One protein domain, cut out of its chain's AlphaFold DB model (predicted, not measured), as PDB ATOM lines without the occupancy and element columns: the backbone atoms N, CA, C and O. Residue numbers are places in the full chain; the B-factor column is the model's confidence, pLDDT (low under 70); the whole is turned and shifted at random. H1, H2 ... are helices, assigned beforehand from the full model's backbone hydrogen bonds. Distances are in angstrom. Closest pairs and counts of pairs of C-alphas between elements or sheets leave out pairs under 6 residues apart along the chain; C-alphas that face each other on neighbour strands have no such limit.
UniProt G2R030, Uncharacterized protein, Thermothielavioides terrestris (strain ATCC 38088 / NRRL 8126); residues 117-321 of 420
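This is residues 117 to 321 of the 420 residues of an uncharacterized protein of Thermothielavioides terrestris (strain ATCC 38088 / NRRL 8126) (UniProt G2R030). Expect little regular structure: a body of loops and short helices, with long H9 along one side and residues 251 to 257 sticking out. Among 205 printed residues are nine named helices, H1 to H9, and no named strand: all helix, with only 72 residues in them. It is compact, radius of gyration of the C-alphas 16.4 A, spans 46 by 38 by 34 A.

H1, 159 to 162, touches H8, 278 to 281, closest at C-alphas 162 and 278, 5.5 A. H2, 166 to 173, makes a hairpin with H3, 189 to 195, closest at C-alphas 173 and 189, 6.8 A. H3 touches H5, 241 to 248, closest at C-alphas 191 and 248, 6.0 A. Every O i to N i+4 pair is within hydrogen-bond range in H2, H3, H5, H4, 209 to 216, and H9, 296 to 320.

Find C-alpha 296 at (14.402, -16.971, -14.456); H9 runs 36.3 A to C-alpha 320 at (-3.557, 14.585, -16.157).

The printed part has no cut; confidence is low at, for instance, residues 250 to 275.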
ATOM      1  N   ALA A 117       6.251  14.567  -6.608       95.56
ATOM      2  CA  ALA A 117       6.377  13.880  -7.897       95.56
ATOM      3  C   ALA A 117       5.451  12.664  -8.074       95.56
ATOM      4  O   ALA A 117       5.449  12.041  -9.134       95.56
ATOM      5  N   ASN A 118       4.650  12.303  -7.065       95.06
ATOM      6  CA  ASN A 118       3.708  11.197  -7.200       95.06
ATOM      7  C   ASN A 118       2.596  11.576  -8.205       95.06
ATOM      8  O   ASN A 118       1.836  12.509  -7.921       95.06
ATOM      9  N   PRO A 119       2.399  10.824  -9.310       91.56
ATOM     10  CA  PRO A 119       1.352  11.091 -10.308       91.56
ATOM     11  C   PRO A 119      -0.079  11.048  -9.743       91.56
ATOM     12  O   PRO A 119      -1.022  11.597 -10.330       91.56
ATOM     13  N   ASN A 120      -0.273  10.394  -8.596       89.50
ATOM     14  CA  ASN A 120      -1.549  10.312  -7.885       89.50
ATOM     15  C   ASN A 120      -1.739  11.432  -6.849       89.50
ATOM     16  O   ASN A 120      -2.846  11.585  -6.328       89.50
ATOM     17  N   CYS A 121      -0.699  12.217  -6.559       91.50
ATOM     18  CA  CYS A 121      -0.744  13.346  -5.635       91.50
ATOM     19  C   CYS A 121      -0.585  14.683  -6.367       91.50
ATOM     20  O   CYS A 121      -1.592  15.345  -6.597       91.50
ATOM     21  N   GLY A 122       0.637  15.058  -6.763       88.44
ATOM     22  CA  GLY A 122       0.919  16.324  -7.453       88.44
ATOM     23  C   GLY A 122       0.658  17.592  -6.628       88.44
ATOM     24  O   GLY A 122       0.585  18.676  -7.200       88.44
ATOM     25  N   GLU A 123       0.472  17.474  -5.312       89.88
ATOM     26  CA  GLU A 123       0.200  18.609  -4.422       89.88
ATOM     27  C   GLU A 123       1.505  19.306  -3.993       89.88
ATOM     28  O   GLU A 123       2.578  18.698  -3.971       89.88
ATOM     29  N   PHE A 124       1.407  20.596  -3.661       91.94
ATOM     30  CA  PHE A 124       2.519  21.402  -3.149       91.94
ATOM     31  C   PHE A 124       2.766  21.143  -1.659       91.94
ATOM     32  O   PHE A 124       1.881  20.687  -0.931       91.94
ATOM     33  N   GLY A 125       3.962  21.500  -1.194       90.62
ATOM     34  CA  GLY A 125       4.308  21.493   0.229       90.62
ATOM     35  C   GLY A 125       4.900  20.182   0.743       90.62
ATOM     36  O   GLY A 125       5.194  20.092   1.932       90.62
ATOM     37  N   HIS A 126       5.102  19.175  -0.113       94.06
ATOM     38  CA  HIS A 126       5.757  17.930   0.286       94.06
ATOM     39  C   HIS A 126       6.410  17.194  -0.891       94.06
ATOM     40  O   HIS A 126       6.015  17.334  -2.043       94.06
ATOM     41  N   THR A 127       7.410  16.364  -0.597       96.06
ATOM     42  CA  THR A 127       8.108  15.550  -1.602       96.06
ATOM     43  C   THR A 127       7.566  14.124  -1.652       96.06
ATOM     44  O   THR A 127       6.821  13.671  -0.779       96.06
ATOM     45  N   LEU A 128       7.997  13.368  -2.659       95.38
ATOM     46  CA  LEU A 128       7.704  11.948  -2.809       95.38
ATOM     47  C   LEU A 128       8.087  11.133  -1.556       95.38
ATOM     48  O   LEU A 128       7.370  10.202  -1.196       95.38
ATOM     49  N   ALA A 129       9.153  11.526  -0.847       95.44
ATOM     50  CA  ALA A 129       9.641  10.871   0.373       95.44
ATOM     51  C   ALA A 129       8.564  10.718   1.463       95.44
ATOM     52  O   ALA A 129       8.514   9.698   2.153       95.44
ATOM     53  N   VAL A 130       7.688  11.714   1.594       94.25
ATOM     54  CA  VAL A 130       6.659  11.803   2.643       94.25
ATOM     55  C   VAL A 130       5.238  11.746   2.071       94.25
ATOM     56  O   VAL A 130       4.273  12.016   2.776       94.25
ATOM     57  N   CYS A 131       5.082  11.390   0.792       93.38
ATOM     58  CA  CYS A 131       3.773  11.346   0.147       93.38
ATOM     59  C   CYS A 131       2.908  10.204   0.714       93.38
ATOM     60  O   CYS A 131       3.304   9.039   0.618       93.38
ATOM     61  N   PRO A 132       1.711  10.470   1.259       91.12
ATOM     62  CA  PRO A 132       0.894   9.425   1.879       91.12
ATOM     63  C   PRO A 132       0.227   8.492   0.859       91.12
ATOM     64  O   PRO A 132      -0.185   7.386   1.210       91.12
ATOM     65  N   ARG A 133       0.105   8.920  -0.404       89.94
ATOM     66  CA  ARG A 133      -0.538   8.138  -1.467       89.94
ATOM     67  C   ARG A 133       0.474   7.178  -2.095       89.94
ATOM     68  O   ARG A 133       1.567   7.637  -2.412       89.94
ATOM     69  N   PRO A 134       0.132   5.900  -2.339       91.75
ATOM     70  CA  PRO A 134       0.997   5.016  -3.111       91.75
ATOM     71  C   PRO A 134       1.112   5.517  -4.558       91.75
ATOM     72  O   PRO A 134       0.182   6.120  -5.110       91.75
ATOM     73  N   THR A 135       2.264   5.303  -5.185       90.88
ATOM     74  CA  THR A 135       2.434   5.584  -6.621       90.88
ATOM     75  C   THR A 135       1.833   4.453  -7.444       90.88
ATOM     76  O   THR A 135       1.138   4.718  -8.423       90.88
ATOM     77  N   ASN A 136       2.034   3.203  -7.015       86.88
ATOM     78  CA  ASN A 136       1.409   2.040  -7.625       86.88
ATOM     79  C   ASN A 136       0.140   1.681  -6.842       86.88
ATOM     80  O   ASN A 136       0.171   1.133  -5.740       86.88
ATOM     81  N   MET A 137      -1.005   2.011  -7.433       83.69
ATOM     82  CA  MET A 137      -2.312   1.751  -6.832       83.69
ATOM     83  C   MET A 137      -2.713   0.279  -6.889       83.69
ATOM     84  O   MET A 137      -3.654  -0.072  -6.194       83.69
ATOM     85  N   ALA A 138      -2.069  -0.561  -7.702       82.12
ATOM     86  CA  ALA A 138      -2.329  -1.998  -7.721       82.12
ATOM     87  C   ALA A 138      -1.580  -2.692  -6.578       82.12
ATOM     88  O   ALA A 138      -2.156  -3.533  -5.876       82.12
ATOM     89  N   ASP A 139      -0.325  -2.285  -6.352       81.31
ATOM     90  CA  ASP A 139       0.532  -2.889  -5.335       81.31
ATOM     91  C   ASP A 139       0.493  -2.232  -3.953       81.31
ATOM     92  O   ASP A 139       0.820  -2.877  -2.951       81.31
ATOM     93  N   GLY A 140      -0.001  -0.999  -3.860       85.06
ATOM     94  CA  GLY A 140      -0.080  -0.281  -2.591       85.06
ATOM     95  C   GLY A 140       1.297   0.090  -2.037       85.06
ATOM     96  O   GLY A 140       1.469   0.141  -0.818       85.06
ATOM     97  N   ASP A 141       2.272   0.328  -2.909       88.69
ATOM     98  CA  ASP A 141       3.639   0.719  -2.581       88.69
ATOM     99  C   ASP A 141       4.067   2.019  -3.290       88.69
ATOM    100  O   ASP A 141       3.347   2.609  -4.107       88.69
ATOM    101  N   MET A 142       5.232   2.518  -2.878       92.25
ATOM    102  CA  MET A 142       5.889   3.692  -3.446       92.25
ATOM    103  C   MET A 142       7.002   3.262  -4.404       92.25
ATOM    104  O   MET A 142       7.892   2.513  -4.018       92.25
ATOM    105  N   CYS A 143       6.990   3.798  -5.613       92.12
ATOM    106  CA  CYS A 143       7.998   3.664  -6.656       92.12
ATOM    107  C   CYS A 143       8.612   5.040  -6.928       92.12
ATOM    108  O   CYS A 143       8.020   6.074  -6.593       92.12
ATOM    109  N   GLY A 144       9.784   5.056  -7.553       93.19
ATOM    110  CA  GLY A 144      10.536   6.276  -7.804       93.19
ATOM    111  C   GLY A 144      11.653   6.520  -6.791       93.19
ATOM    112  O   GLY A 144      11.967   5.695  -5.926       93.19
ATOM    113  N   CYS A 145      12.269   7.689  -6.899       96.25
ATOM    114  CA  CYS A 145      13.433   8.073  -6.124       96.25
ATOM    115  C   CYS A 145      13.072   9.176  -5.133       96.25
ATOM    116  O   CYS A 145      12.831  10.329  -5.501       96.25
ATOM    117  N   PHE A 146      13.078   8.838  -3.842       96.25
ATOM    118  CA  PHE A 146      12.824   9.800  -2.768       96.25
ATOM    119  C   PHE A 146      13.962  10.796  -2.532       96.25
ATOM    120  O   PHE A 146      13.724  11.808  -1.879       96.25
ATOM    121  N   PHE A 147      15.168  10.540  -3.052       96.75
ATOM    122  CA  PHE A 147      16.269  11.508  -3.010       96.75
ATOM    123  C   PHE A 147      16.090  12.605  -4.055       96.75
ATOM    124  O   PHE A 147      16.243  13.782  -3.753       96.75
ATOM    125  N   CYS A 148      15.727  12.215  -5.276       97.06
ATOM    126  CA  CYS A 148      15.586  13.135  -6.400       97.06
ATOM    127  C   CYS A 148      14.172  13.716  -6.531       97.06
ATOM    128  O   CYS A 148      13.977  14.630  -7.323       97.06
ATOM    129  N   ASN A 149      13.191  13.197  -5.779       97.19
ATOM    130  CA  ASN A 149      11.775  13.541  -5.923       97.19
ATOM    131  C   ASN A 149      11.303  13.370  -7.382       97.19
ATOM    132  O   ASN A 149      10.765  14.297  -7.976       97.19
ATOM    133  N   VAL A 150      11.531  12.187  -7.963       95.12
ATOM    134  CA  VAL A 150      11.109  11.819  -9.331       95.12
ATOM    135  C   VAL A 150      10.597  10.381  -9.366       95.12
ATOM    136  O   VAL A 150      10.912   9.595  -8.474       95.12
ATOM    137  N   VAL A 151       9.827  10.025 -10.397       93.44
ATOM    138  CA  VAL A 151       9.303   8.659 -10.604       93.44
ATOM    139  C   VAL A 151       9.995   7.895 -11.738       93.44
ATOM    140  O   VAL A 151       9.692   6.726 -11.945       93.44
ATOM    141  N   ASP A 152      10.946   8.529 -12.428       89.12
ATOM    142  CA  ASP A 152      11.609   7.976 -13.620       89.12
ATOM    143  C   ASP A 152      12.570   6.820 -13.303       89.12
ATOM    144  O   ASP A 152      12.799   5.950 -14.140       89.12
ATOM    145  N   HIS A 153      13.145   6.813 -12.100       89.81
ATOM    146  CA  HIS A 153      14.025   5.755 -11.605       89.81
ATOM    147  C   HIS A 153      13.720   5.472 -10.138       89.81
ATOM    148  O   HIS A 153      13.300   6.367  -9.400       89.81
ATOM    149  N   ASP A 154      13.959   4.239  -9.700       92.12
ATOM    150  CA  ASP A 154      13.786   3.874  -8.293       92.12
ATOM    151  C   ASP A 154      14.977   4.335  -7.450       92.12
ATOM    152  O   ASP A 154      16.090   4.508  -7.950       92.12
ATOM    153  N   ALA A 155      14.778   4.467  -6.137       93.69
ATOM    154  CA  ALA A 155      15.858   4.815  -5.217       93.69
ATOM    155  C   ALA A 155      17.095   3.910  -5.389       93.69
ATOM    156  O   ALA A 155      18.206   4.420  -5.380       93.69
ATOM    157  N   ASP A 156      16.919   2.607  -5.641       92.56
ATOM    158  CA  ASP A 156      18.014   1.643  -5.848       92.56
ATOM    159  C   ASP A 156      18.924   1.957  -7.057       92.56
ATOM    160  O   ASP A 156      20.078   1.515  -7.095       92.56
ATOM    161  N   GLU A 157      18.389   2.663  -8.058       92.56
ATOM    162  CA  GLU A 157      19.065   3.069  -9.302       92.56
ATOM    163  C   GLU A 157      19.715   4.456  -9.171       92.56
ATOM    164  O   GLU A 157      20.528   4.843 -10.008       92.56
ATOM    165  N   CYS A 158      19.385   5.205  -8.116       95.81
ATOM    166  CA  CYS A 158      19.866   6.565  -7.923       95.81
ATOM    167  C   CYS A 158      21.383   6.585  -7.659       95.81
ATOM    168  O   CYS A 158      21.830   5.933  -6.713       95.81
ATOM    169  N   PRO A 159      22.181   7.395  -8.382       95.81
ATOM    170  CA  PRO A 159      23.621   7.521  -8.132       95.81
ATOM    171  C   PRO A 159      23.967   7.917  -6.690       95.81
ATOM    172  O   PRO A 159      25.003   7.522  -6.163       95.81
ATOM    173  N   MET A 160      23.074   8.648  -6.009       96.06
ATOM    174  CA  MET A 160      23.271   9.011  -4.604       96.06
ATOM    175  C   MET A 160      23.358   7.786  -3.686       96.06
ATOM    176  O   MET A 160      24.033   7.857  -2.661       96.06
ATOM    177  N   MET A 161      22.743   6.652  -4.048       95.31
ATOM    178  CA  MET A 161      22.743   5.443  -3.218       95.31
ATOM    179  C   MET A 161      24.125   4.876  -2.931       95.31
ATOM    180  O   MET A 161      24.287   4.214  -1.906       95.31
ATOM    181  N   GLU A 162      25.121   5.142  -3.776       95.12
ATOM    182  CA  GLU A 162      26.502   4.716  -3.533       95.12
ATOM    183  C   GLU A 162      27.055   5.290  -2.214       95.12
ATOM    184  O   GLU A 162      27.793   4.614  -1.496       95.12
ATOM    185  N   TRP A 163      26.615   6.497  -1.848       95.75
ATOM    186  CA  TRP A 163      27.126   7.283  -0.719       95.75
ATOM    187  C   TRP A 163      26.178   7.306   0.484       95.75
ATOM    188  O   TRP A 163      26.507   7.835   1.546       95.75
ATOM    189  N   VAL A 164      24.980   6.746   0.327       96.62
ATOM    190  CA  VAL A 164      23.939   6.769   1.353       96.62
ATOM    191  C   VAL A 164      24.312   5.868   2.530       96.62
ATOM    192  O   VAL A 164      24.690   4.705   2.371       96.62
ATOM    193  N   THR A 165      24.156   6.398   3.743       97.56
ATOM    194  CA  THR A 165      24.401   5.642   4.976       97.56
ATOM    195  C   THR A 165      23.170   4.825   5.393       97.56
ATOM    196  O   THR A 165      22.035   5.206   5.081       97.56
ATOM    197  N   PRO A 166      23.345   3.738   6.169       96.94
ATOM    198  CA  PRO A 166      22.224   3.011   6.764       96.94
ATOM    199  C   PRO A 166      21.278   3.909   7.575       96.94
ATOM    200  O   PRO A 166      20.064   3.767   7.458       96.94
ATOM    201  N   SER A 167      21.806   4.869   8.341       96.25
ATOM    202  CA  SER A 167      20.999   5.801   9.140       96.25
ATOM    203  C   SER A 167      20.120   6.699   8.268       96.25
ATOM    204  O   SER A 167      18.943   6.889   8.564       96.25
ATOM    205  N   THR A 168      20.652   7.193   7.147       96.31
ATOM    206  CA  THR A 168      19.876   7.957   6.160       96.31
ATOM    207  C   THR A 168      18.725   7.118   5.596       96.31
ATOM    208  O   THR A 168      17.601   7.604   5.473       96.31
ATOM    209  N   LEU A 169      18.960   5.835   5.309       95.81
ATOM    210  CA  LEU A 169      17.902   4.934   4.847       95.81
ATOM    211  C   LEU A 169      16.866   4.629   5.915       95.81
ATOM    212  O   LEU A 169      15.696   4.507   5.572       95.81
ATOM    213  N   VAL A 170      17.250   4.532   7.190       95.12
ATOM    214  CA  VAL A 170      16.273   4.408   8.282       95.12
ATOM    215  C   VAL A 170      15.320   5.599   8.250       95.12
ATOM    216  O   VAL A 170      14.105   5.406   8.253       95.12
ATOM    217  N   THR A 171      15.847   6.816   8.109       94.38
ATOM    218  CA  THR A 171      15.015   8.017   7.996       94.38
ATOM    219  C   THR A 171      14.048   7.928   6.818       94.38
ATOM    220  O   THR A 171      12.852   8.126   7.003       94.38
ATOM    221  N   HIS A 172      14.518   7.596   5.613       94.94
ATOM    222  CA  HIS A 172      13.663   7.633   4.420       94.94
ATOM    223  C   HIS A 172      12.746   6.419   4.234       94.94
ATOM    224  O   HIS A 172      11.629   6.581   3.746       94.94
ATOM    225  N   LEU A 173      13.197   5.215   4.591       93.06
ATOM    226  CA  LEU A 173      12.445   3.973   4.391       93.06
ATOM    227  C   LEU A 173      11.518   3.646   5.562       93.06
ATOM    228  O   LEU A 173      10.520   2.962   5.352       93.06
ATOM    229  N   ILE A 174      11.846   4.104   6.774       91.25
ATOM    230  CA  ILE A 174      11.124   3.747   8.000       91.25
ATOM    231  C   ILE A 174      10.477   4.992   8.602       91.25
ATOM    232  O   ILE A 174       9.257   5.114   8.559       91.25
ATOM    233  N   THR A 175      11.268   5.942   9.106       91.50
ATOM    234  CA  THR A 175      10.755   7.073   9.900       91.50
ATOM    235  C   THR A 175       9.802   7.957   9.098       91.50
ATOM    236  O   THR A 175       8.665   8.182   9.505       91.50
ATOM    237  N   ASN A 176      10.219   8.384   7.906       92.50
ATOM    238  CA  ASN A 176       9.410   9.196   7.000       92.50
ATOM    239  C   ASN A 176       8.248   8.422   6.382       92.50
ATOM    240  O   ASN A 176       7.461   9.027   5.665       92.50
ATOM    241  N   ARG A 177       8.150   7.105   6.604       91.69
ATOM    242  CA  ARG A 177       7.083   6.233   6.094       91.69
ATOM    243  C   ARG A 177       6.217   5.643   7.196       91.69
ATOM    244  O   ARG A 177       5.384   4.793   6.900       91.69
ATOM    245  N   ALA A 178       6.370   6.098   8.433       88.19
ATOM    246  CA  ALA A 178       5.559   5.655   9.555       88.19
ATOM    247  C   ALA A 178       4.058   5.748   9.238       88.19
ATOM    248  O   ALA A 178       3.555   6.817   8.892       88.19
ATOM    249  N   GLY A 179       3.343   4.622   9.319       84.19
ATOM    250  CA  GLY A 179       1.910   4.574   9.008       84.19
ATOM    251  C   GLY A 179       1.559   4.838   7.537       84.19
ATOM    252  O   GLY A 179       0.381   4.986   7.218       84.19
ATOM    253  N   MET A 180       2.537   4.864   6.628       89.75
ATOM    254  CA  MET A 180       2.351   5.123   5.196       89.75
ATOM    255  C   MET A 180       2.790   3.929   4.330       89.75
ATOM    256  O   MET A 180       3.475   3.028   4.824       89.75
ATOM    257  N   PRO A 181       2.397   3.887   3.038       90.25
ATOM    258  CA  PRO A 181       2.812   2.831   2.115       90.25
ATOM    259  C   PRO A 181       4.334   2.619   2.077       90.25
ATOM    260  O   PRO A 181       5.078   3.603   2.106       90.25
ATOM    261  N   PRO A 182       4.824   1.377   1.990       91.50
ATOM    262  CA  PRO A 182       6.256   1.106   1.984       91.50
ATOM    263  C   PRO A 182       6.881   1.451   0.626       91.50
ATOM    264  O   PRO A 182       6.194   1.489  -0.395       91.50
ATOM    265  N   TRP A 183       8.198   1.657   0.606       92.19
ATOM    266  CA  TRP A 183       8.964   1.799  -0.633       92.19
ATOM    267  C   TRP A 183       9.196   0.462  -1.329       92.19
ATOM    268  O   TRP A 183       9.453  -0.555  -0.685       92.19
ATOM    269  N   ASN A 184       9.152   0.487  -2.656       88.75
ATOM    270  CA  ASN A 184       9.611  -0.579  -3.523       88.75
ATOM    271  C   ASN A 184      11.129  -0.450  -3.694       88.75
ATOM    272  O   ASN A 184      11.625   0.303  -4.526       88.75
ATOM    273  N   THR A 185      11.875  -1.136  -2.834       89.19
ATOM    274  CA  THR A 185      13.344  -1.126  -2.813       89.19
ATOM    275  C   THR A 185      13.860  -2.542  -2.624       89.19
ATOM    276  O   THR A 185      13.182  -3.393  -2.050       89.19
ATOM    277  N   ARG A 186      15.085  -2.811  -3.073       86.94
ATOM    278  CA  ARG A 186      15.794  -4.071  -2.829       86.94
ATOM    279  C   ARG A 186      16.306  -4.221  -1.399       86.94
ATOM    280  O   ARG A 186      16.768  -5.302  -1.032       86.94
ATOM    281  N   ILE A 187      16.258  -3.158  -0.607       89.31
ATOM    282  CA  ILE A 187      16.756  -3.149   0.762       89.31
ATOM    283  C   ILE A 187      15.728  -3.811   1.682       89.31
ATOM    284  O   ILE A 187      14.576  -3.387   1.770       89.31
ATOM    285  N   ASP A 188      16.164  -4.828   2.422       86.94
ATOM    286  CA  ASP A 188      15.410  -5.403   3.532       86.94
ATOM    287  C   ASP A 188      15.372  -4.395   4.690       86.94
ATOM    288  O   ASP A 188      16.232  -4.383   5.581       86.94
ATOM    289  N   TRP A 189      14.373  -3.513   4.654       87.56
ATOM    290  CA  TRP A 189      14.195  -2.473   5.663       87.56
ATOM    291  C   TRP A 189      13.914  -3.058   7.055       87.56
ATOM    292  O   TRP A 189      14.210  -2.407   8.051       87.56
ATOM    293  N   VAL A 190      13.399  -4.290   7.159       84.88
ATOM    294  CA  VAL A 190      13.172  -4.958   8.451       84.88
ATOM    295  C   VAL A 190      14.512  -5.302   9.080       84.88
ATOM    296  O   VAL A 190      14.755  -5.008  10.253       84.88
ATOM    297  N   ARG A 191      15.426  -5.879   8.293       87.69
ATOM    298  CA  ARG A 191      16.797  -6.127   8.742       87.69
ATOM    299  C   ARG A 191      17.526  -4.824   9.061       87.69
ATOM    300  O   ARG A 191      18.206  -4.755  10.084       87.69
ATOM    301  N   LEU A 192      17.345  -3.794   8.234       91.75
ATOM    302  CA  LEU A 192      17.862  -2.450   8.499       91.75
ATOM    303  C   LEU A 192      17.351  -1.913   9.847       91.75
ATOM    304  O   LEU A 192      18.150  -1.428  10.645       91.75
ATOM    305  N   ALA A 193      16.058  -2.067  10.138       90.00
ATOM    306  CA  ALA A 193      15.444  -1.638  11.391       90.00
ATOM    307  C   ALA A 193      15.989  -2.394  12.613       90.00
ATOM    308  O   ALA A 193      16.161  -1.811  13.679       90.00
ATOM    309  N   ILE A 194      16.273  -3.692  12.482       88.19
ATOM    310  CA  ILE A 194      16.822  -4.511  13.576       88.19
ATOM    311  C   ILE A 194      18.258  -4.108  13.916       88.19
ATOM    312  O   ILE A 194      18.624  -4.088  15.098       88.19
ATOM    313  N   ASP A 195      19.067  -3.844  12.889       92.94
ATOM    314  CA  ASP A 195      20.472  -3.464  13.043       92.94
ATOM    315  C   ASP A 195      20.613  -2.034  13.594       92.94
ATOM    316  O   ASP A 195      21.553  -1.780  14.340       92.94
ATOM    317  N   ASN A 196      19.654  -1.147  13.297       93.75
ATOM    318  CA  ASN A 196      19.625   0.263  13.720       93.75
ATOM    319  C   ASN A 196      18.428   0.549  14.645       93.75
ATOM    320  O   ASN A 196      17.717   1.541  14.498       93.75
ATOM    321  N   TRP A 197      18.148  -0.382  15.558       91.12
ATOM    322  CA  TRP A 197      16.963  -0.351  16.425       91.12
ATOM    323  C   TRP A 197      16.923   0.857  17.372       91.12
ATOM    324  O   TRP A 197      15.856   1.216  17.855       91.12
ATOM    325  N   ASP A 198      18.071   1.467  17.643       92.44
ATOM    326  CA  ASP A 198      18.233   2.706  18.405       92.44
ATOM    327  C   ASP A 198      17.688   3.936  17.663       92.44
ATOM    328  O   ASP A 198      17.300   4.913  18.300       92.44
ATOM    329  N   LEU A 199      17.601   3.866  16.332       90.75
ATOM    330  CA  LEU A 199      17.073   4.928  15.471       90.75
ATOM    331  C   LEU A 199      15.599   4.718  15.085       90.75
ATOM    332  O   LEU A 199      15.005   5.583  14.441       90.75
ATOM    333  N   VAL A 200      15.002   3.576  15.441       87.81
ATOM    334  CA  VAL A 200      13.658   3.180  14.998       87.81
ATOM    335  C   VAL A 200      12.668   3.175  16.155       87.81
ATOM    336  O   VAL A 200      12.846   2.484  17.155       87.81
ATOM    337  N   CYS A 201      11.541   3.860  15.969       85.94
ATOM    338  CA  CYS A 201      10.368   3.689  16.817       85.94
ATOM    339  C   CYS A 201       9.461   2.604  16.215       85.94
ATOM    340  O   CYS A 201       8.876   2.806  15.154       85.94
ATOM    341  N   PHE A 202       9.314   1.447  16.874       76.94
ATOM    342  CA  PHE A 202       8.491   0.338  16.348       76.94
ATOM    343  C   PHE A 202       6.990   0.650  16.271       76.94
ATOM    344  O   PHE A 202       6.270   0.006  15.515       76.94
ATOM    345  N   ALA A 203       6.530   1.673  16.991       74.88
ATOM    346  CA  ALA A 203       5.182   2.216  16.835       74.88
ATOM    347  C   ALA A 203       5.030   3.082  15.569       74.88
ATOM    348  O   ALA A 203       3.954   3.598  15.309       74.88
ATOM    349  N   LEU A 204       6.097   3.285  14.798       80.69
ATOM    350  CA  LEU A 204       6.146   4.150  13.622       80.69
ATOM    351  C   LEU A 204       6.761   3.397  12.434       80.69
ATOM    352  O   LEU A 204       7.600   3.922  11.707       80.69
ATOM    353  N   LEU A 205       6.363   2.136  12.250       85.00
ATOM    354  CA  LEU A 205       6.767   1.346  11.088       85.00
ATOM    355  C   LEU A 205       5.901   1.669   9.858       85.00
ATOM    356  O   LEU A 205       4.737   2.066  10.006       85.00
ATOM    357  N   PRO A 206       6.439   1.474   8.640       84.81
ATOM    358  CA  PRO A 206       5.645   1.528   7.420       84.81
ATOM    359  C   PRO A 206       4.509   0.505   7.424       84.81
ATOM    360  O   PRO A 206       4.596  -0.550   8.061       84.81
ATOM    361  N   LEU A 207       3.446   0.799   6.677       82.56
ATOM    362  CA  LEU A 207       2.367  -0.161   6.448       82.56
ATOM    363  C   LEU A 207       2.865  -1.336   5.606       82.56
ATOM    364  O   LEU A 207       3.743  -1.184   4.756       82.56
ATOM    365  N   THR A 208       2.264  -2.512   5.784       81.06
ATOM    366  CA  THR A 208       2.476  -3.604   4.827       81.06
ATOM    367  C   THR A 208       1.703  -3.348   3.532       81.06
ATOM    368  O   THR A 208       0.628  -2.742   3.548       81.06
ATOM    369  N   ARG A 209       2.219  -3.848   2.398       78.06
ATOM    370  CA  ARG A 209       1.529  -3.758   1.098       78.06
ATOM    371  C   ARG A 209       0.131  -4.376   1.179       78.06
ATOM    372  O   ARG A 209      -0.839  -3.703   0.847       78.06
ATOM    373  N   ALA A 210      -0.004  -5.592   1.716       76.06
ATOM    374  CA  ALA A 210      -1.295  -6.233   1.975       76.06
ATOM    375  C   ALA A 210      -2.287  -5.343   2.740       76.06
ATOM    376  O   ALA A 210      -3.470  -5.291   2.388       76.06
ATOM    377  N   TYR A 211      -1.833  -4.635   3.777       78.50
ATOM    378  CA  TYR A 211      -2.701  -3.748   4.545       78.50
ATOM    379  C   TYR A 211      -3.150  -2.533   3.729       78.50
ATOM    380  O   TYR A 211      -4.347  -2.234   3.691       78.50
ATOM    381  N   VAL A 212      -2.223  -1.885   3.013       77.94
ATOM    382  CA  VAL A 212      -2.549  -0.794   2.078       77.94
ATOM    383  C   VAL A 212      -3.552  -1.278   1.030       77.94
ATOM    384  O   VAL A 212      -4.574  -0.622   0.797       77.94
ATOM    385  N   LYS A 213      -3.318  -2.469   0.467       79.94
ATOM    386  CA  LYS A 213      -4.182  -3.078  -0.542       79.94
ATOM    387  C   LYS A 213      -5.591  -3.341  -0.050       79.94
ATOM    388  O   LYS A 213      -6.550  -3.087  -0.772       79.94
ATOM    389  N   ARG A 214      -5.726  -3.880   1.159       78.56
ATOM    390  CA  ARG A 214      -7.019  -4.284   1.716       78.56
ATOM    391  C   ARG A 214      -7.823  -3.097   2.228       78.56
ATOM    392  O   ARG A 214      -9.025  -3.022   1.976       78.56
ATOM    393  N   GLU A 215      -7.188  -2.203   2.978       79.38
ATOM    394  CA  GLU A 215      -7.915  -1.161   3.706       79.38
ATOM    395  C   GLU A 215      -8.024   0.145   2.940       79.38
ATOM    396  O   GLU A 215      -9.056   0.812   3.033       79.38
ATOM    397  N   TYR A 216      -6.990   0.512   2.187       75.19
ATOM    398  CA  TYR A 216      -6.940   1.837   1.602       75.19
ATOM    399  C   TYR A 216      -7.345   1.866   0.124       75.19
ATOM    400  O   TYR A 216      -8.166   2.718  -0.220       75.19
ATOM    401  N   ILE A 217      -6.878   0.928  -0.725       76.12
ATOM    402  CA  ILE A 217      -7.245   0.900  -2.166       76.12
ATOM    403  C   ILE A 217      -8.762   0.909  -2.366       76.12
ATOM    404  O   ILE A 217      -9.266   1.812  -3.041       76.12
ATOM    405  N   PRO A 218      -9.525  -0.022  -1.769       71.06
ATOM    406  CA  PRO A 218     -10.938  -0.163  -2.093       71.06
ATOM    407  C   PRO A 218     -11.781   0.970  -1.504       71.06
ATOM    408  O   PRO A 218     -12.847   1.279  -2.026       71.06
ATOM    409  N   LYS A 219     -11.316   1.586  -0.408       62.38
ATOM    410  CA  LYS A 219     -12.082   2.570   0.370       62.38
ATOM    411  C   LYS A 219     -11.638   4.017   0.142       62.38
ATOM    412  O   LYS A 219     -12.221   4.903   0.749       62.38
ATOM    413  N   LYS A 220     -10.599   4.259  -0.669       66.00
ATOM    414  CA  LYS A 220      -9.975   5.578  -0.907       66.00
ATOM    415  C   LYS A 220      -9.676   6.398   0.362       66.00
ATOM    416  O   LYS A 220      -9.609   7.622   0.316       66.00
ATOM    417  N   ARG A 221      -9.451   5.732   1.499       62.34
ATOM    418  CA  ARG A 221      -9.355   6.382   2.821       62.34
ATOM    419  C   ARG A 221      -8.208   7.378   2.965       62.34
ATOM    420  O   ARG A 221      -8.221   8.175   3.886       62.34
ATOM    421  N   TRP A 222      -7.229   7.369   2.067       67.00
ATOM    422  CA  TRP A 222      -6.111   8.318   2.067       67.00
ATOM    423  C   TRP A 222      -6.515   9.781   1.867       67.00
ATOM    424  O   TRP A 222      -5.734  10.647   2.239       67.00
ATOM    425  N   GLU A 223      -7.689  10.076   1.301       58.47
ATOM    426  CA  GLU A 223      -8.183  11.462   1.191       58.47
ATOM    427  C   GLU A 223      -8.650  12.025   2.546       58.47
ATOM    428  O   GLU A 223      -8.643  13.234   2.743       58.47
ATOM    429  N   GLU A 224      -8.996  11.160   3.505       56.44
ATOM    430  CA  GLU A 224      -9.466  11.548   4.844       56.44
ATOM    431  C   GLU A 224      -8.314  11.717   5.850       56.44
ATOM    432  O   GLU A 224      -8.506  12.204   6.965       56.44
ATOM    433  N   VAL A 225      -7.101  11.308   5.472       50.84
ATOM    434  CA  VAL A 225      -5.934  11.306   6.352       50.84
ATOM    435  C   VAL A 225      -5.119  12.573   6.100       50.84
ATOM    436  O   VAL A 225      -4.289  12.614   5.196       50.84
ATOM    437  N   ASN A 226      -5.341  13.603   6.920       51.44
ATOM    438  CA  ASN A 226      -4.570  14.855   6.959       51.44
ATOM    439  C   ASN A 226      -3.095  14.625   7.365       51.44
ATOM    440  O   ASN A 226      -2.669  15.013   8.451       51.44
ATOM    441  N   GLY A 227      -2.308  13.952   6.526       50.59
ATOM    442  CA  GLY A 227      -0.850  13.839   6.656       50.59
ATOM    443  C   GLY A 227      -0.319  12.923   7.768       50.59
ATOM    444  O   GLY A 227       0.882  12.689   7.816       50.59
ATOM    445  N   LEU A 228      -1.169  12.360   8.630       46.28
ATOM    446  CA  LEU A 228      -0.769  11.396   9.660       46.28
ATOM    447  C   LEU A 228      -1.772  10.245   9.709       46.28
ATOM    448  O   LEU A 228      -2.837  10.342  10.318       46.28
ATOM    449  N   SER A 229      -1.429   9.128   9.072       47.84
ATOM    450  CA  SER A 229      -2.143   7.876   9.302       47.84
ATOM    451  C   SER A 229      -1.790   7.401  10.709       47.84
ATOM    452  O   SER A 229      -0.748   6.793  10.936       47.84
ATOM    453  N   GLY A 230      -2.668   7.696  11.671       47.56
ATOM    454  CA  GLY A 230      -2.536   7.247  13.061       47.56
ATOM    455  C   GLY A 230      -2.703   5.735  13.243       47.56
ATOM    456  O   GLY A 230      -2.798   5.261  14.372       47.56
ATOM    457  N   ILE A 231      -2.788   4.973  12.151       56.31
ATOM    458  CA  ILE A 231      -3.008   3.536  12.182       56.31
ATOM    459  C   ILE A 231      -1.707   2.871  11.764       56.31
ATOM    460  O   ILE A 231      -1.432   2.687  10.579       56.31
ATOM    461  N   THR A 232      -0.909   2.487  12.757       60.94
ATOM    462  CA  THR A 232       0.080   1.426  12.571       60.94
ATOM    463  C   THR A 232      -0.630   0.189  12.055       60.94
ATOM    464  O   THR A 232      -1.719  -0.136  12.540       60.94
ATOM    465  N   ASP A 233      -0.014  -0.516  11.110       64.38
ATOM    466  CA  ASP A 233      -0.497  -1.829  10.696       64.38
ATOM    467  C   ASP A 233      -0.807  -2.673  11.952       64.38
ATOM    468  O   ASP A 233       0.043  -2.740  12.849       64.38
ATOM    469  N   PRO A 234      -1.993  -3.298  12.072       66.62
ATOM    470  CA  PRO A 234      -2.327  -4.145  13.213       66.62
ATOM    471  C   PRO A 234      -1.285  -5.235  13.489       66.62
ATOM    472  O   PRO A 234      -1.129  -5.645  14.639       66.62
ATOM    473  N   LEU A 235      -0.538  -5.672  12.465       65.31
ATOM    474  CA  LEU A 235       0.591  -6.596  12.615       65.31
ATOM    475  C   LEU A 235       1.719  -6.031  13.488       65.31
ATOM    476  O   LEU A 235       2.436  -6.797  14.129       65.31
ATOM    477  N   PHE A 236       1.870  -4.707  13.531       70.38
ATOM    478  CA  PHE A 236       2.935  -4.012  14.246       70.38
ATOM    479  C   PHE A 236       2.480  -3.252  15.490       70.38
ATOM    480  O   PHE A 236       3.328  -2.710  16.195       70.38
ATOM    481  N   ALA A 237       1.186  -3.260  15.822       70.69
ATOM    482  CA  ALA A 237       0.658  -2.550  16.990       70.69
ATOM    483  C   ALA A 237       1.376  -2.917  18.309       70.69
ATOM    484  O   ALA A 237       1.478  -2.089  19.207       70.69
ATOM    485  N   ASN A 238       1.911  -4.141  18.403       71.50
ATOM    486  CA  ASN A 238       2.715  -4.620  19.533       71.50
ATOM    487  C   ASN A 238       4.091  -5.142  19.084       71.50
ATOM    488  O   ASN A 238       4.611  -6.100  19.661       71.50
ATOM    489  N   ALA A 239       4.657  -4.580  18.012       71.50
ATOM    490  CA  ALA A 239       5.939  -5.037  17.495       71.50
ATOM    491  C   ALA A 239       7.061  -4.824  18.516       71.50
ATOM    492  O   ALA A 239       7.307  -3.711  18.976       71.50
ATOM    493  N   ASP A 240       7.782  -5.901  18.820       82.06
ATOM    494  CA  ASP A 240       9.018  -5.852  19.581       82.06
ATOM    495  C   ASP A 240      10.201  -6.333  18.727       82.06
ATOM    496  O   ASP A 240      10.067  -6.898  17.634       82.06
ATOM    497  N   ARG A 241      11.414  -6.131  19.249       81.50
ATOM    498  CA  ARG A 241      12.642  -6.556  18.568       81.50
ATOM    499  C   ARG A 241      12.684  -8.073  18.328       81.50
ATOM    500  O   ARG A 241      13.372  -8.518  17.408       81.50
ATOM    501  N   ARG A 242      12.009  -8.886  19.151       84.12
ATOM    502  CA  ARG A 242      11.994 -10.353  19.010       84.12
ATOM    503  C   ARG A 242      11.126 -10.769  17.830       84.12
ATOM    504  O   ARG A 242      11.594 -11.560  17.013       84.12
ATOM    505  N   LEU A 243       9.933 -10.196  17.709       79.00
ATOM    506  CA  LEU A 243       9.023 -10.386  16.591       79.00
ATOM    507  C   LEU A 243       9.710  -9.993  15.285       79.00
ATOM    508  O   LEU A 243       9.761 -10.798  14.363       79.00
ATOM    509  N   LEU A 244      10.346  -8.821  15.225       76.50
ATOM    510  CA  LEU A 244      11.073  -8.416  14.017       76.50
ATOM    511  C   LEU A 244      12.215  -9.380  13.675       76.50
ATOM    512  O   LEU A 244      12.360  -9.761  12.519       76.50
ATOM    513  N   LYS A 245      12.988  -9.853  14.662       80.94
ATOM    514  CA  LYS A 245      14.029 -10.873  14.434       80.94
ATOM    515  C   LYS A 245      13.473 -12.191  13.896       80.94
ATOM    516  O   LYS A 245      14.140 -12.820  13.076       80.94
ATOM    517  N   GLN A 246      12.296 -12.613  14.357       78.12
ATOM    518  CA  GLN A 246      11.608 -13.796  13.831       78.12
ATOM    519  C   GLN A 246      11.152 -13.564  12.388       78.12
ATOM    520  O   GLN A 246      11.348 -14.424  11.535       78.12
ATOM    521  N   LEU A 247      10.616 -12.380  12.096       70.25
ATOM    522  CA  LEU A 247      10.130 -12.015  10.768       70.25
ATOM    523  C   LEU A 247      11.261 -11.820   9.745       70.25
ATOM    524  O   LEU A 247      11.094 -12.184   8.583       70.25
ATOM    525  N   ALA A 248      12.416 -11.305  10.172       71.56
ATOM    526  CA  ALA A 248      13.615 -11.158   9.341       71.56
ATOM    527  C   ALA A 248      14.321 -12.498   9.063       71.56
ATOM    528  O   ALA A 248      15.025 -12.637   8.062       71.56
ATOM    529  N   ASN A 249      14.111 -13.502   9.920       70.31
ATOM    530  CA  ASN A 249      14.647 -14.854   9.761       70.31
ATOM    531  C   ASN A 249      13.518 -15.867   9.541       70.31
ATOM    532  O   ASN A 249      13.322 -16.752  10.378       70.31
ATOM    533  N   PRO A 250      12.770 -15.775   8.430       59.53
ATOM    534  CA  PRO A 250      11.762 -16.771   8.129       59.53
ATOM    535  C   PRO A 250      12.485 -18.103   7.951       59.53
ATOM    536  O   PRO A 250      13.408 -18.219   7.136       59.53
ATOM    537  N   ASP A 251      12.107 -19.063   8.789       59.91
ATOM    538  CA  ASP A 251      12.661 -20.406   8.829       59.91
ATOM    539  C   ASP A 251      12.735 -20.958   7.399       59.91
ATOM    540  O   ASP A 251      11.715 -21.212   6.757       59.91
ATOM    541  N   ARG A 252      13.960 -21.103   6.873       55.22
ATOM    542  CA  ARG A 252      14.219 -21.491   5.473       55.22
ATOM    543  C   ARG A 252      13.556 -22.818   5.102       55.22
ATOM    544  O   ARG A 252      13.421 -23.120   3.919       55.22
ATOM    545  N   THR A 253      13.190 -23.616   6.102       59.72
ATOM    546  CA  THR A 253      12.658 -24.966   5.938       59.72
ATOM    547  C   THR A 253      11.134 -25.023   5.890       59.72
ATOM    548  O   THR A 253      10.580 -26.011   5.407       59.72
ATOM    549  N   LYS A 254      10.432 -23.981   6.354       55.06
ATOM    550  CA  LYS A 254       8.976 -24.001   6.509       55.06
ATOM    551  C   LYS A 254       8.372 -22.747   5.892       55.06
ATOM    552  O   LYS A 254       8.538 -21.645   6.390       55.06
ATOM    553  N   THR A 255       7.594 -22.968   4.837       47.19
ATOM    554  CA  THR A 255       6.711 -22.026   4.124       47.19
ATOM    555  C   THR A 255       7.339 -21.046   3.122       47.19
ATOM    556  O   THR A 255       8.214 -20.241   3.411       47.19
ATOM    557  N   ARG A 256       6.786 -21.107   1.901       50.62
ATOM    558  CA  ARG A 256       7.043 -20.254   0.726       50.62
ATOM    559  C   ARG A 256       6.593 -18.795   0.884       50.62
ATOM    560  O   ARG A 256       6.779 -18.013  -0.040       50.62
ATOM    561  N   ALA A 257       5.993 -18.424   2.007       48.34
ATOM    562  CA  ALA A 257       5.453 -17.091   2.219       48.34
ATOM    563  C   ALA A 257       6.186 -16.456   3.395       48.34
ATOM    564  O   ALA A 257       5.932 -16.806   4.542       48.34
ATOM    565  N   ARG A 258       7.113 -15.538   3.109       53.03
ATOM    566  CA  ARG A 258       7.608 -14.590   4.109       53.03
ATOM    567  C   ARG A 258       6.474 -13.577   4.335       53.03
ATOM    568  O   ARG A 258       6.300 -12.728   3.465       53.03
ATOM    569  N   PRO A 259       5.695 -13.632   5.434       47.53
ATOM    570  CA  PRO A 259       4.466 -12.838   5.557       47.53
ATOM    571  C   PRO A 259       4.733 -11.332   5.618       47.53
ATOM    572  O   PRO A 259       3.851 -10.534   5.338       47.53
ATOM    573  N   LEU A 260       5.960 -10.942   5.979       47.16
ATOM    574  CA  LEU A 260       6.351  -9.543   6.104       47.16
ATOM    575  C   LEU A 260       7.067  -8.973   4.871       47.16
ATOM    576  O   LEU A 260       7.261  -7.765   4.794       47.16
ATOM    577  N   MET A 261       7.483  -9.821   3.919       50.06
ATOM    578  CA  MET A 261       8.319  -9.405   2.782       50.06
ATOM    579  C   MET A 261       7.545  -9.228   1.476       50.06
ATOM    580  O   MET A 261       8.084  -9.446   0.395       50.06
ATOM    581  N   GLU A 262       6.294  -8.779   1.541       52.19
ATOM    582  CA  GLU A 262       5.677  -8.222   0.332       52.19
ATOM    583  C   GLU A 262       6.380  -6.936  -0.122       52.19
ATOM    584  O   GLU A 262       6.284  -6.591  -1.289       52.19
ATOM    585  N   ALA A 263       7.162  -6.272   0.743       44.88
ATOM    586  CA  ALA A 263       7.932  -5.068   0.409       44.88
ATOM    587  C   ALA A 263       8.977  -5.254  -0.714       44.88
ATOM    588  O   ALA A 263       9.569  -4.278  -1.156       44.88
ATOM    589  N   THR A 264       9.216  -6.486  -1.166       49.50
ATOM    590  CA  THR A 264      10.341  -6.851  -2.033       49.50
ATOM    591  C   THR A 264       9.965  -7.901  -3.086       49.50
ATOM    592  O   THR A 264      10.827  -8.547  -3.671       49.50
ATOM    593  N   GLN A 265       8.678  -8.133  -3.361       47.22
ATOM    594  CA  GLN A 265       8.317  -9.252  -4.243       47.22
ATOM    595  C   GLN A 265       8.727  -9.046  -5.714       47.22
ATOM    596  O   GLN A 265       8.833 -10.026  -6.448       47.22
ATOM    597  N   THR A 266       9.007  -7.808  -6.139       47.12
ATOM    598  CA  THR A 266       8.992  -7.454  -7.565       47.12
ATOM    599  C   THR A 266      10.354  -7.338  -8.261       47.12
ATOM    600  O   THR A 266      10.384  -7.094  -9.463       47.12
ATOM    601  N   MET A 267      11.494  -7.535  -7.589       50.75
ATOM    602  CA  MET A 267      12.805  -7.278  -8.212       50.75
ATOM    603  C   MET A 267      13.799  -8.418  -7.991       50.75
ATOM    604  O   MET A 267      13.924  -8.952  -6.897       50.75
ATOM    605  N   CYS A 268      14.528  -8.803  -9.041       50.00
ATOM    606  CA  CYS A 268      15.608  -9.785  -8.946       50.00
ATOM    607  C   CYS A 268      16.665  -9.342  -7.926       50.00
ATOM    608  O   CYS A 268      17.115  -8.196  -7.942       50.00
ATOM    609  N   TYR A 269      17.080 -10.276  -7.070       57.66
ATOM    610  CA  TYR A 269      18.074 -10.061  -6.016       57.66
ATOM    611  C   TYR A 269      19.434 -10.700  -6.323       57.66
ATOM    612  O   TYR A 269      20.255 -10.894  -5.425       57.66
ATOM    613  N   CYS A 270      19.692 -11.084  -7.575       56.16
ATOM    614  CA  CYS A 270      20.971 -11.690  -7.920       56.16
ATOM    615  C   CYS A 270      21.978 -10.592  -8.277       56.16
ATOM    616  O   CYS A 270      21.857  -9.959  -9.326       56.16
ATOM    617  N   ALA A 271      22.987 -10.395  -7.422       57.59
ATOM    618  CA  ALA A 271      24.084  -9.450  -7.661       57.59
ATOM    619  C   ALA A 271      24.719  -9.640  -9.054       57.59
ATOM    620  O   ALA A 271      25.003  -8.664  -9.743       57.59
ATOM    621  N   ASP A 272      24.827 -10.894  -9.507       60.94
ATOM    622  CA  ASP A 272      25.414 -11.277 -10.798       60.94
ATOM    623  C   ASP A 272      24.672 -10.697 -12.020       60.94
ATOM    624  O   ASP A 272      25.271 -10.531 -13.077       60.94
ATOM    625  N   GLN A 273      23.375 -10.390 -11.896       62.00
ATOM    626  CA  GLN A 273      22.548  -9.833 -12.983       62.00
ATOM    627  C   GLN A 273      22.161  -8.369 -12.753       62.00
ATOM    628  O   GLN A 273      21.687  -7.704 -13.671       62.00
ATOM    629  N   CYS A 274      22.359  -7.860 -11.537       67.38
ATOM    630  CA  CYS A 274      21.943  -6.520 -11.129       67.38
ATOM    631  C   CYS A 274      23.125  -5.603 -10.771       67.38
ATOM    632  O   CYS A 274      22.919  -4.562 -10.155       67.38
ATOM    633  N   GLY A 275      24.353  -5.936 -11.184       69.75
ATOM    634  CA  GLY A 275      25.550  -5.131 -10.894       69.75
ATOM    635  C   GLY A 275      25.505  -3.677 -11.397       69.75
ATOM    636  O   GLY A 275      26.300  -2.857 -10.951       69.75
ATOM    637  N   GLY A 276      24.567  -3.342 -12.290       78.75
ATOM    638  CA  GLY A 276      24.351  -1.976 -12.773       78.75
ATOM    639  C   GLY A 276      23.620  -1.043 -11.798       78.75
ATOM    640  O   GLY A 276      23.610   0.158 -12.036       78.75
ATOM    641  N   TYR A 277      23.016  -1.549 -10.717       83.81
ATOM    642  CA  TYR A 277      22.308  -0.692  -9.758       83.81
ATOM    643  C   TYR A 277      23.271  -0.120  -8.711       83.81
ATOM    644  O   TYR A 277      24.055  -0.858  -8.105       83.81
ATOM    645  N   ALA A 278      23.143   1.179  -8.428       89.25
ATOM    646  CA  ALA A 278      23.966   1.891  -7.450       89.25
ATOM    647  C   ALA A 278      23.896   1.264  -6.043       89.25
ATOM    648  O   ALA A 278      24.896   1.223  -5.324       89.25
ATOM    649  N   VAL A 279      22.753   0.675  -5.663       89.12
ATOM    650  CA  VAL A 279      22.599  -0.003  -4.362       89.12
ATOM    651  C   VAL A 279      23.577  -1.171  -4.149       89.12
ATOM    652  O   VAL A 279      23.993  -1.402  -3.014       89.12
ATOM    653  N   PHE A 280      24.002  -1.885  -5.202       89.69
ATOM    654  CA  PHE A 280      24.989  -2.973  -5.069       89.69
ATOM    655  C   PHE A 280      26.432  -2.468  -4.995       89.69
ATOM    656  O   PHE A 280      27.308  -3.197  -4.531       89.69
ATOM    657  N   GLN A 281      26.687  -1.234  -5.433       91.06
ATOM    658  CA  GLN A 281      28.009  -0.609  -5.343       91.06
ATOM    659  C   GLN A 281      28.299  -0.155  -3.904       91.06
ATOM    660  O   GLN A 281      29.445  -0.180  -3.448       91.06
ATOM    661  N   ASN A 282      27.250   0.148  -3.133       94.06
ATOM    662  CA  ASN A 282      27.371   0.508  -1.729       94.06
ATOM    663  C   ASN A 282      27.624  -0.718  -0.827       94.06
ATOM    664  O   ASN A 282      26.715  -1.431  -0.388       94.06
ATOM    665  N   LYS A 283      28.894  -0.918  -0.464       94.62
ATOM    666  CA  LYS A 283      29.342  -2.010   0.419       94.62
ATOM    667  C   LYS A 283      28.662  -2.012   1.792       94.62
ATOM    668  O   LYS A 283      28.478  -3.082   2.369       94.62
ATOM    669  N   SER A 284      28.288  -0.844   2.322       95.31
ATOM    670  CA  SER A 284      27.633  -0.745   3.636       95.31
ATOM    671  C   SER A 284      26.202  -1.294   3.620       95.31
ATOM    672  O   SER A 284      25.701  -1.760   4.648       95.31
ATOM    673  N   LEU A 285      25.572  -1.296   2.441       93.44
ATOM    674  CA  LEU A 285      24.193  -1.729   2.242       93.44
ATOM    675  C   LEU A 285      24.070  -3.172   1.771       93.44
ATOM    676  O   LEU A 285      23.025  -3.784   1.982       93.44
ATOM    677  N   ALA A 286      25.141  -3.748   1.221       90.56
ATOM    678  CA  ALA A 286      25.152  -5.103   0.675       90.56
ATOM    679  C   ALA A 286      24.575  -6.165   1.636       90.56
ATOM    680  O   ALA A 286      23.891  -7.089   1.201       90.56
ATOM    681  N   LYS A 287      24.776  -6.023   2.955       90.94
ATOM    682  CA  LYS A 287      24.235  -6.960   3.961       90.94
ATOM    683  C   LYS A 287      22.710  -6.903   4.136       90.94
ATOM    684  O   LYS A 287      22.136  -7.851   4.675       90.94
ATOM    685  N   TYR A 288      22.070  -5.810   3.725       90.00
ATOM    686  CA  TYR A 288      20.618  -5.630   3.766       90.00
ATOM    687  C   TYR A 288      19.944  -6.037   2.457       90.00
ATOM    688  O   TYR A 288      18.723  -6.039   2.393       90.00
ATOM    689  N   ILE A 289      20.705  -6.404   1.427       87.19
ATOM    690  CA  ILE A 289      20.144  -6.925   0.184       87.19
ATOM    691  C   ILE A 289      19.975  -8.442   0.352       87.19
ATOM    692  O   ILE A 289      20.965  -9.147   0.590       87.19
ATOM    693  N   PRO A 290      18.749  -8.990   0.279       79.94
ATOM    694  CA  PRO A 290      18.542 -10.429   0.369       79.94
ATOM    695  C   PRO A 290      19.314 -11.147  -0.739       79.94
ATOM    696  O   PRO A 290      19.206 -10.774  -1.893       79.94
ATOM    697  N   ASN A 291      20.047 -12.218  -0.436       75.88
ATOM    698  CA  ASN A 291      20.616 -13.075  -1.482       75.88
ATOM    699  C   ASN A 291      19.573 -14.130  -1.888       75.88
ATOM    700  O   ASN A 291      19.624 -15.280  -1.440       75.88
ATOM    701  N   MET A 292      18.560 -13.706  -2.647       70.75
ATOM    702  CA  MET A 292      17.517 -14.589  -3.171       70.75
ATOM    703  C   MET A 292      17.713 -14.822  -4.666       70.75
ATOM    704  O   MET A 292      17.629 -13.909  -5.481       70.75
ATOM    705  N   ARG A 293      17.914 -16.087  -5.041       66.19
ATOM    706  CA  ARG A 293      17.838 -16.495  -6.442       66.19
ATOM    707  C   ARG A 293      16.370 -16.595  -6.826       66.19
ATOM    708  O   ARG A 293      15.663 -17.479  -6.346       66.19
ATOM    709  N   VAL A 294      15.919 -15.661  -7.652       65.62
ATOM    710  CA  VAL A 294      14.609 -15.739  -8.298       65.62
ATOM    711  C   VAL A 294      14.758 -16.653  -9.512       65.62
ATOM    712  O   VAL A 294      15.739 -16.546 -10.247       65.62
ATOM    713  N   ASP A 295      13.819 -17.579  -9.702       74.69
ATOM    714  CA  ASP A 295      13.782 -18.395 -10.918       74.69
ATOM    715  C   ASP A 295      13.651 -17.484 -12.150       74.69
ATOM    716  O   ASP A 295      12.910 -16.500 -12.123       74.69
ATOM    717  N   VAL A 296      14.353 -17.804 -13.239       74.81
ATOM    718  CA  VAL A 296      14.402 -16.971 -14.456       74.81
ATOM    719  C   VAL A 296      12.996 -16.718 -14.999       74.81
ATOM    720  O   VAL A 296      12.680 -15.608 -15.430       74.81
ATOM    721  N   LYS A 297      12.125 -17.731 -14.924       77.38
ATOM    722  CA  LYS A 297      10.730 -17.623 -15.353       77.38
ATOM    723  C   LYS A 297       9.951 -16.614 -14.510       77.38
ATOM    724  O   LYS A 297       9.248 -15.773 -15.064       77.38
ATOM    725  N   THR A 298      10.095 -16.673 -13.187       74.31
ATOM    726  CA  THR A 298       9.477 -15.705 -12.271       74.31
ATOM    727  C   THR A 298      10.035 -14.304 -12.507       74.31
ATOM    728  O   THR A 298       9.271 -13.349 -12.554       74.31
ATOM    729  N   HIS A 299      11.341 -14.171 -12.746       72.88
ATOM    730  CA  HIS A 299      11.961 -12.880 -13.034       72.88
ATOM    731  C   HIS A 299      11.372 -12.209 -14.285       72.88
ATOM    732  O   HIS A 299      10.999 -11.041 -14.235       72.88
ATOM    733  N   GLN A 300      11.228 -12.946 -15.391       76.69
ATOM    734  CA  GLN A 300      10.625 -12.408 -16.616       76.69
ATOM    735  C   GLN A 300       9.165 -11.984 -16.417       76.69
ATOM    736  O   GLN A 300       8.746 -10.963 -16.959       76.69
ATOM    737  N   GLN A 301       8.397 -12.743 -15.629       77.00
ATOM    738  CA  GLN A 301       7.014 -12.390 -15.296       77.00
ATOM    739  C   GLN A 301       6.941 -11.079 -14.507       77.00
ATOM    740  O   GLN A 301       6.169 -10.200 -14.880       77.00
ATOM    741  N   LEU A 302       7.798 -10.915 -13.495       71.06
ATOM    742  CA  LEU A 302       7.872  -9.693 -12.690       71.06
ATOM    743  C   LEU A 302       8.289  -8.474 -13.523       71.06
ATOM    744  O   LEU A 302       7.697  -7.406 -13.395       71.06
ATOM    745  N   LEU A 303       9.262  -8.626 -14.430       73.62
ATOM    746  CA  LEU A 303       9.648  -7.551 -15.350       73.62
ATOM    747  C   LEU A 303       8.497  -7.153 -16.284       73.62
ATOM    748  O   LEU A 303       8.277  -5.967 -16.519       73.62
ATOM    749  N   ALA A 304       7.746  -8.128 -16.801       78.19
ATOM    750  CA  ALA A 304       6.586  -7.868 -17.649       78.19
ATOM    751  C   ALA A 304       5.419  -7.226 -16.875       78.19
ATOM    752  O   ALA A 304       4.653  -6.450 -17.443       78.19
ATOM    753  N   GLU A 305       5.256  -7.539 -15.590       76.00
ATOM    754  CA  GLU A 305       4.321  -6.851 -14.692       76.00
ATOM    755  C   GLU A 305       4.738  -5.397 -14.474       76.00
ATOM    756  O   GLU A 305       3.965  -4.507 -14.828       76.00
ATOM    757  N   ARG A 306       5.983  -5.145 -14.060       71.00
ATOM    758  CA  ARG A 306       6.509  -3.783 -13.863       71.00
ATOM    759  C   ARG A 306       6.400  -2.928 -15.127       71.00
ATOM    760  O   ARG A 306       5.988  -1.777 -15.058       71.00
ATOM    761  N   ALA A 307       6.709  -3.487 -16.297       76.62
ATOM    762  CA  ALA A 307       6.576  -2.769 -17.568       76.62
ATOM    763  C   ALA A 307       5.123  -2.352 -17.863       76.62
ATOM    764  O   ALA A 307       4.887  -1.260 -18.379       76.62
ATOM    765  N   ARG A 308       4.138  -3.194 -17.515       79.81
ATOM    766  CA  ARG A 308       2.712  -2.853 -17.655       79.81
ATOM    767  C   ARG A 308       2.299  -1.740 -16.694       79.81
ATOM    768  O   ARG A 308       1.552  -0.853 -17.097       79.81
ATOM    769  N   GLU A 309       2.795  -1.771 -15.463       72.62
ATOM    770  CA  GLU A 309       2.501  -0.755 -14.446       72.62
ATOM    771  C   GLU A 309       3.089   0.612 -14.800       72.62
ATOM    772  O   GLU A 309       2.392   1.624 -14.697       72.62
ATOM    773  N   VAL A 310       4.340   0.648 -15.270       72.81
ATOM    774  CA  VAL A 310       4.988   1.883 -15.740       72.81
ATOM    775  C   VAL A 310       4.205   2.475 -16.909       72.81
ATOM    776  O   VAL A 310       3.834   3.647 -16.856       72.81
ATOM    777  N   ALA A 311       3.842   1.661 -17.905       78.75
ATOM    778  CA  ALA A 311       3.039   2.114 -19.041       78.75
ATOM    779  C   ALA A 311       1.655   2.648 -18.614       78.75
ATOM    780  O   ALA A 311       1.128   3.598 -19.202       78.75
ATOM    781  N   GLU A 312       1.039   2.067 -17.581       80.06
ATOM    782  CA  GLU A 312      -0.205   2.598 -17.025       80.06
ATOM    783  C   GLU A 312       0.002   3.942 -16.312       80.06
ATOM    784  O   GLU A 312      -0.810   4.857 -16.501       80.06
ATOM    785  N   CYS A 313       1.084   4.089 -15.545       68.38
ATOM    786  CA  CYS A 313       1.442   5.343 -14.881       68.38
ATOM    787  C   CYS A 313       1.702   6.466 -15.893       68.38
ATOM    788  O   CYS A 313       1.137   7.552 -15.748       68.38
ATOM    789  N   GLU A 314       2.471   6.198 -16.949       78.06
ATOM    790  CA  GLU A 314       2.715   7.140 -18.050       78.06
ATOM    791  C   GLU A 314       1.400   7.574 -18.708       78.06
ATOM    792  O   GLU A 314       1.120   8.767 -18.842       78.06
ATOM    793  N   ARG A 315       0.507   6.622 -19.003       83.25
ATOM    794  CA  ARG A 315      -0.823   6.913 -19.561       83.25
ATOM    795  C   ARG A 315      -1.673   7.788 -18.631       83.25
ATOM    796  O   ARG A 315      -2.485   8.591 -19.099       83.25
ATOM    797  N   LEU A 316      -1.568   7.612 -17.313       77.56
ATOM    798  CA  LEU A 316      -2.277   8.444 -16.335       77.56
ATOM    799  C   LEU A 316      -1.677   9.850 -16.247       77.56
ATOM    800  O   LEU A 316      -2.437  10.819 -16.162       77.56
ATOM    801  N   LEU A 317      -0.351   9.967 -16.316       74.56
ATOM    802  CA  LEU A 317       0.350  11.247 -16.389       74.56
ATOM    803  C   LEU A 317      -0.072  12.026 -17.635       74.56
ATOM    804  O   LEU A 317      -0.524  13.160 -17.501       74.56
ATOM    805  N   GLU A 318      -0.058  11.411 -18.817       81.06
ATOM    806  CA  GLU A 318      -0.498  12.047 -20.068       81.06
ATOM    807  C   GLU A 318      -1.944  12.555 -20.006       81.06
ATOM    808  O   GLU A 318      -2.259  13.625 -20.531       81.06
ATOM    809  N   LYS A 319      -2.840  11.818 -19.334       82.31
ATOM    810  CA  LYS A 319      -4.237  12.241 -19.135       82.31
ATOM    811  C   LYS A 319      -4.370  13.439 -18.198       82.31
ATOM    812  O   LYS A 319      -5.283  14.244 -18.386       82.31
ATOM    813  N   LYS A 320      -3.522  13.521 -17.169       76.69
ATOM    814  CA  LYS A 320      -3.557  14.585 -16.157       76.69
ATOM    815  C   LYS A 320      -2.755  15.814 -16.556       76.69
ATOM    816  O   LYS A 320      -3.058  16.896 -16.052       76.69
ATOM    817  N   MET A 321      -1.768  15.682 -17.444       72.69
ATOM    818  CA  MET A 321      -1.035  16.840 -17.934       72.69
ATOM    819  C   MET A 321      -2.040  17.799 -18.583       72.69
ATOM    820  O   MET A 321      -2.766  17.398 -19.500       72.69
TER     821      MET A 321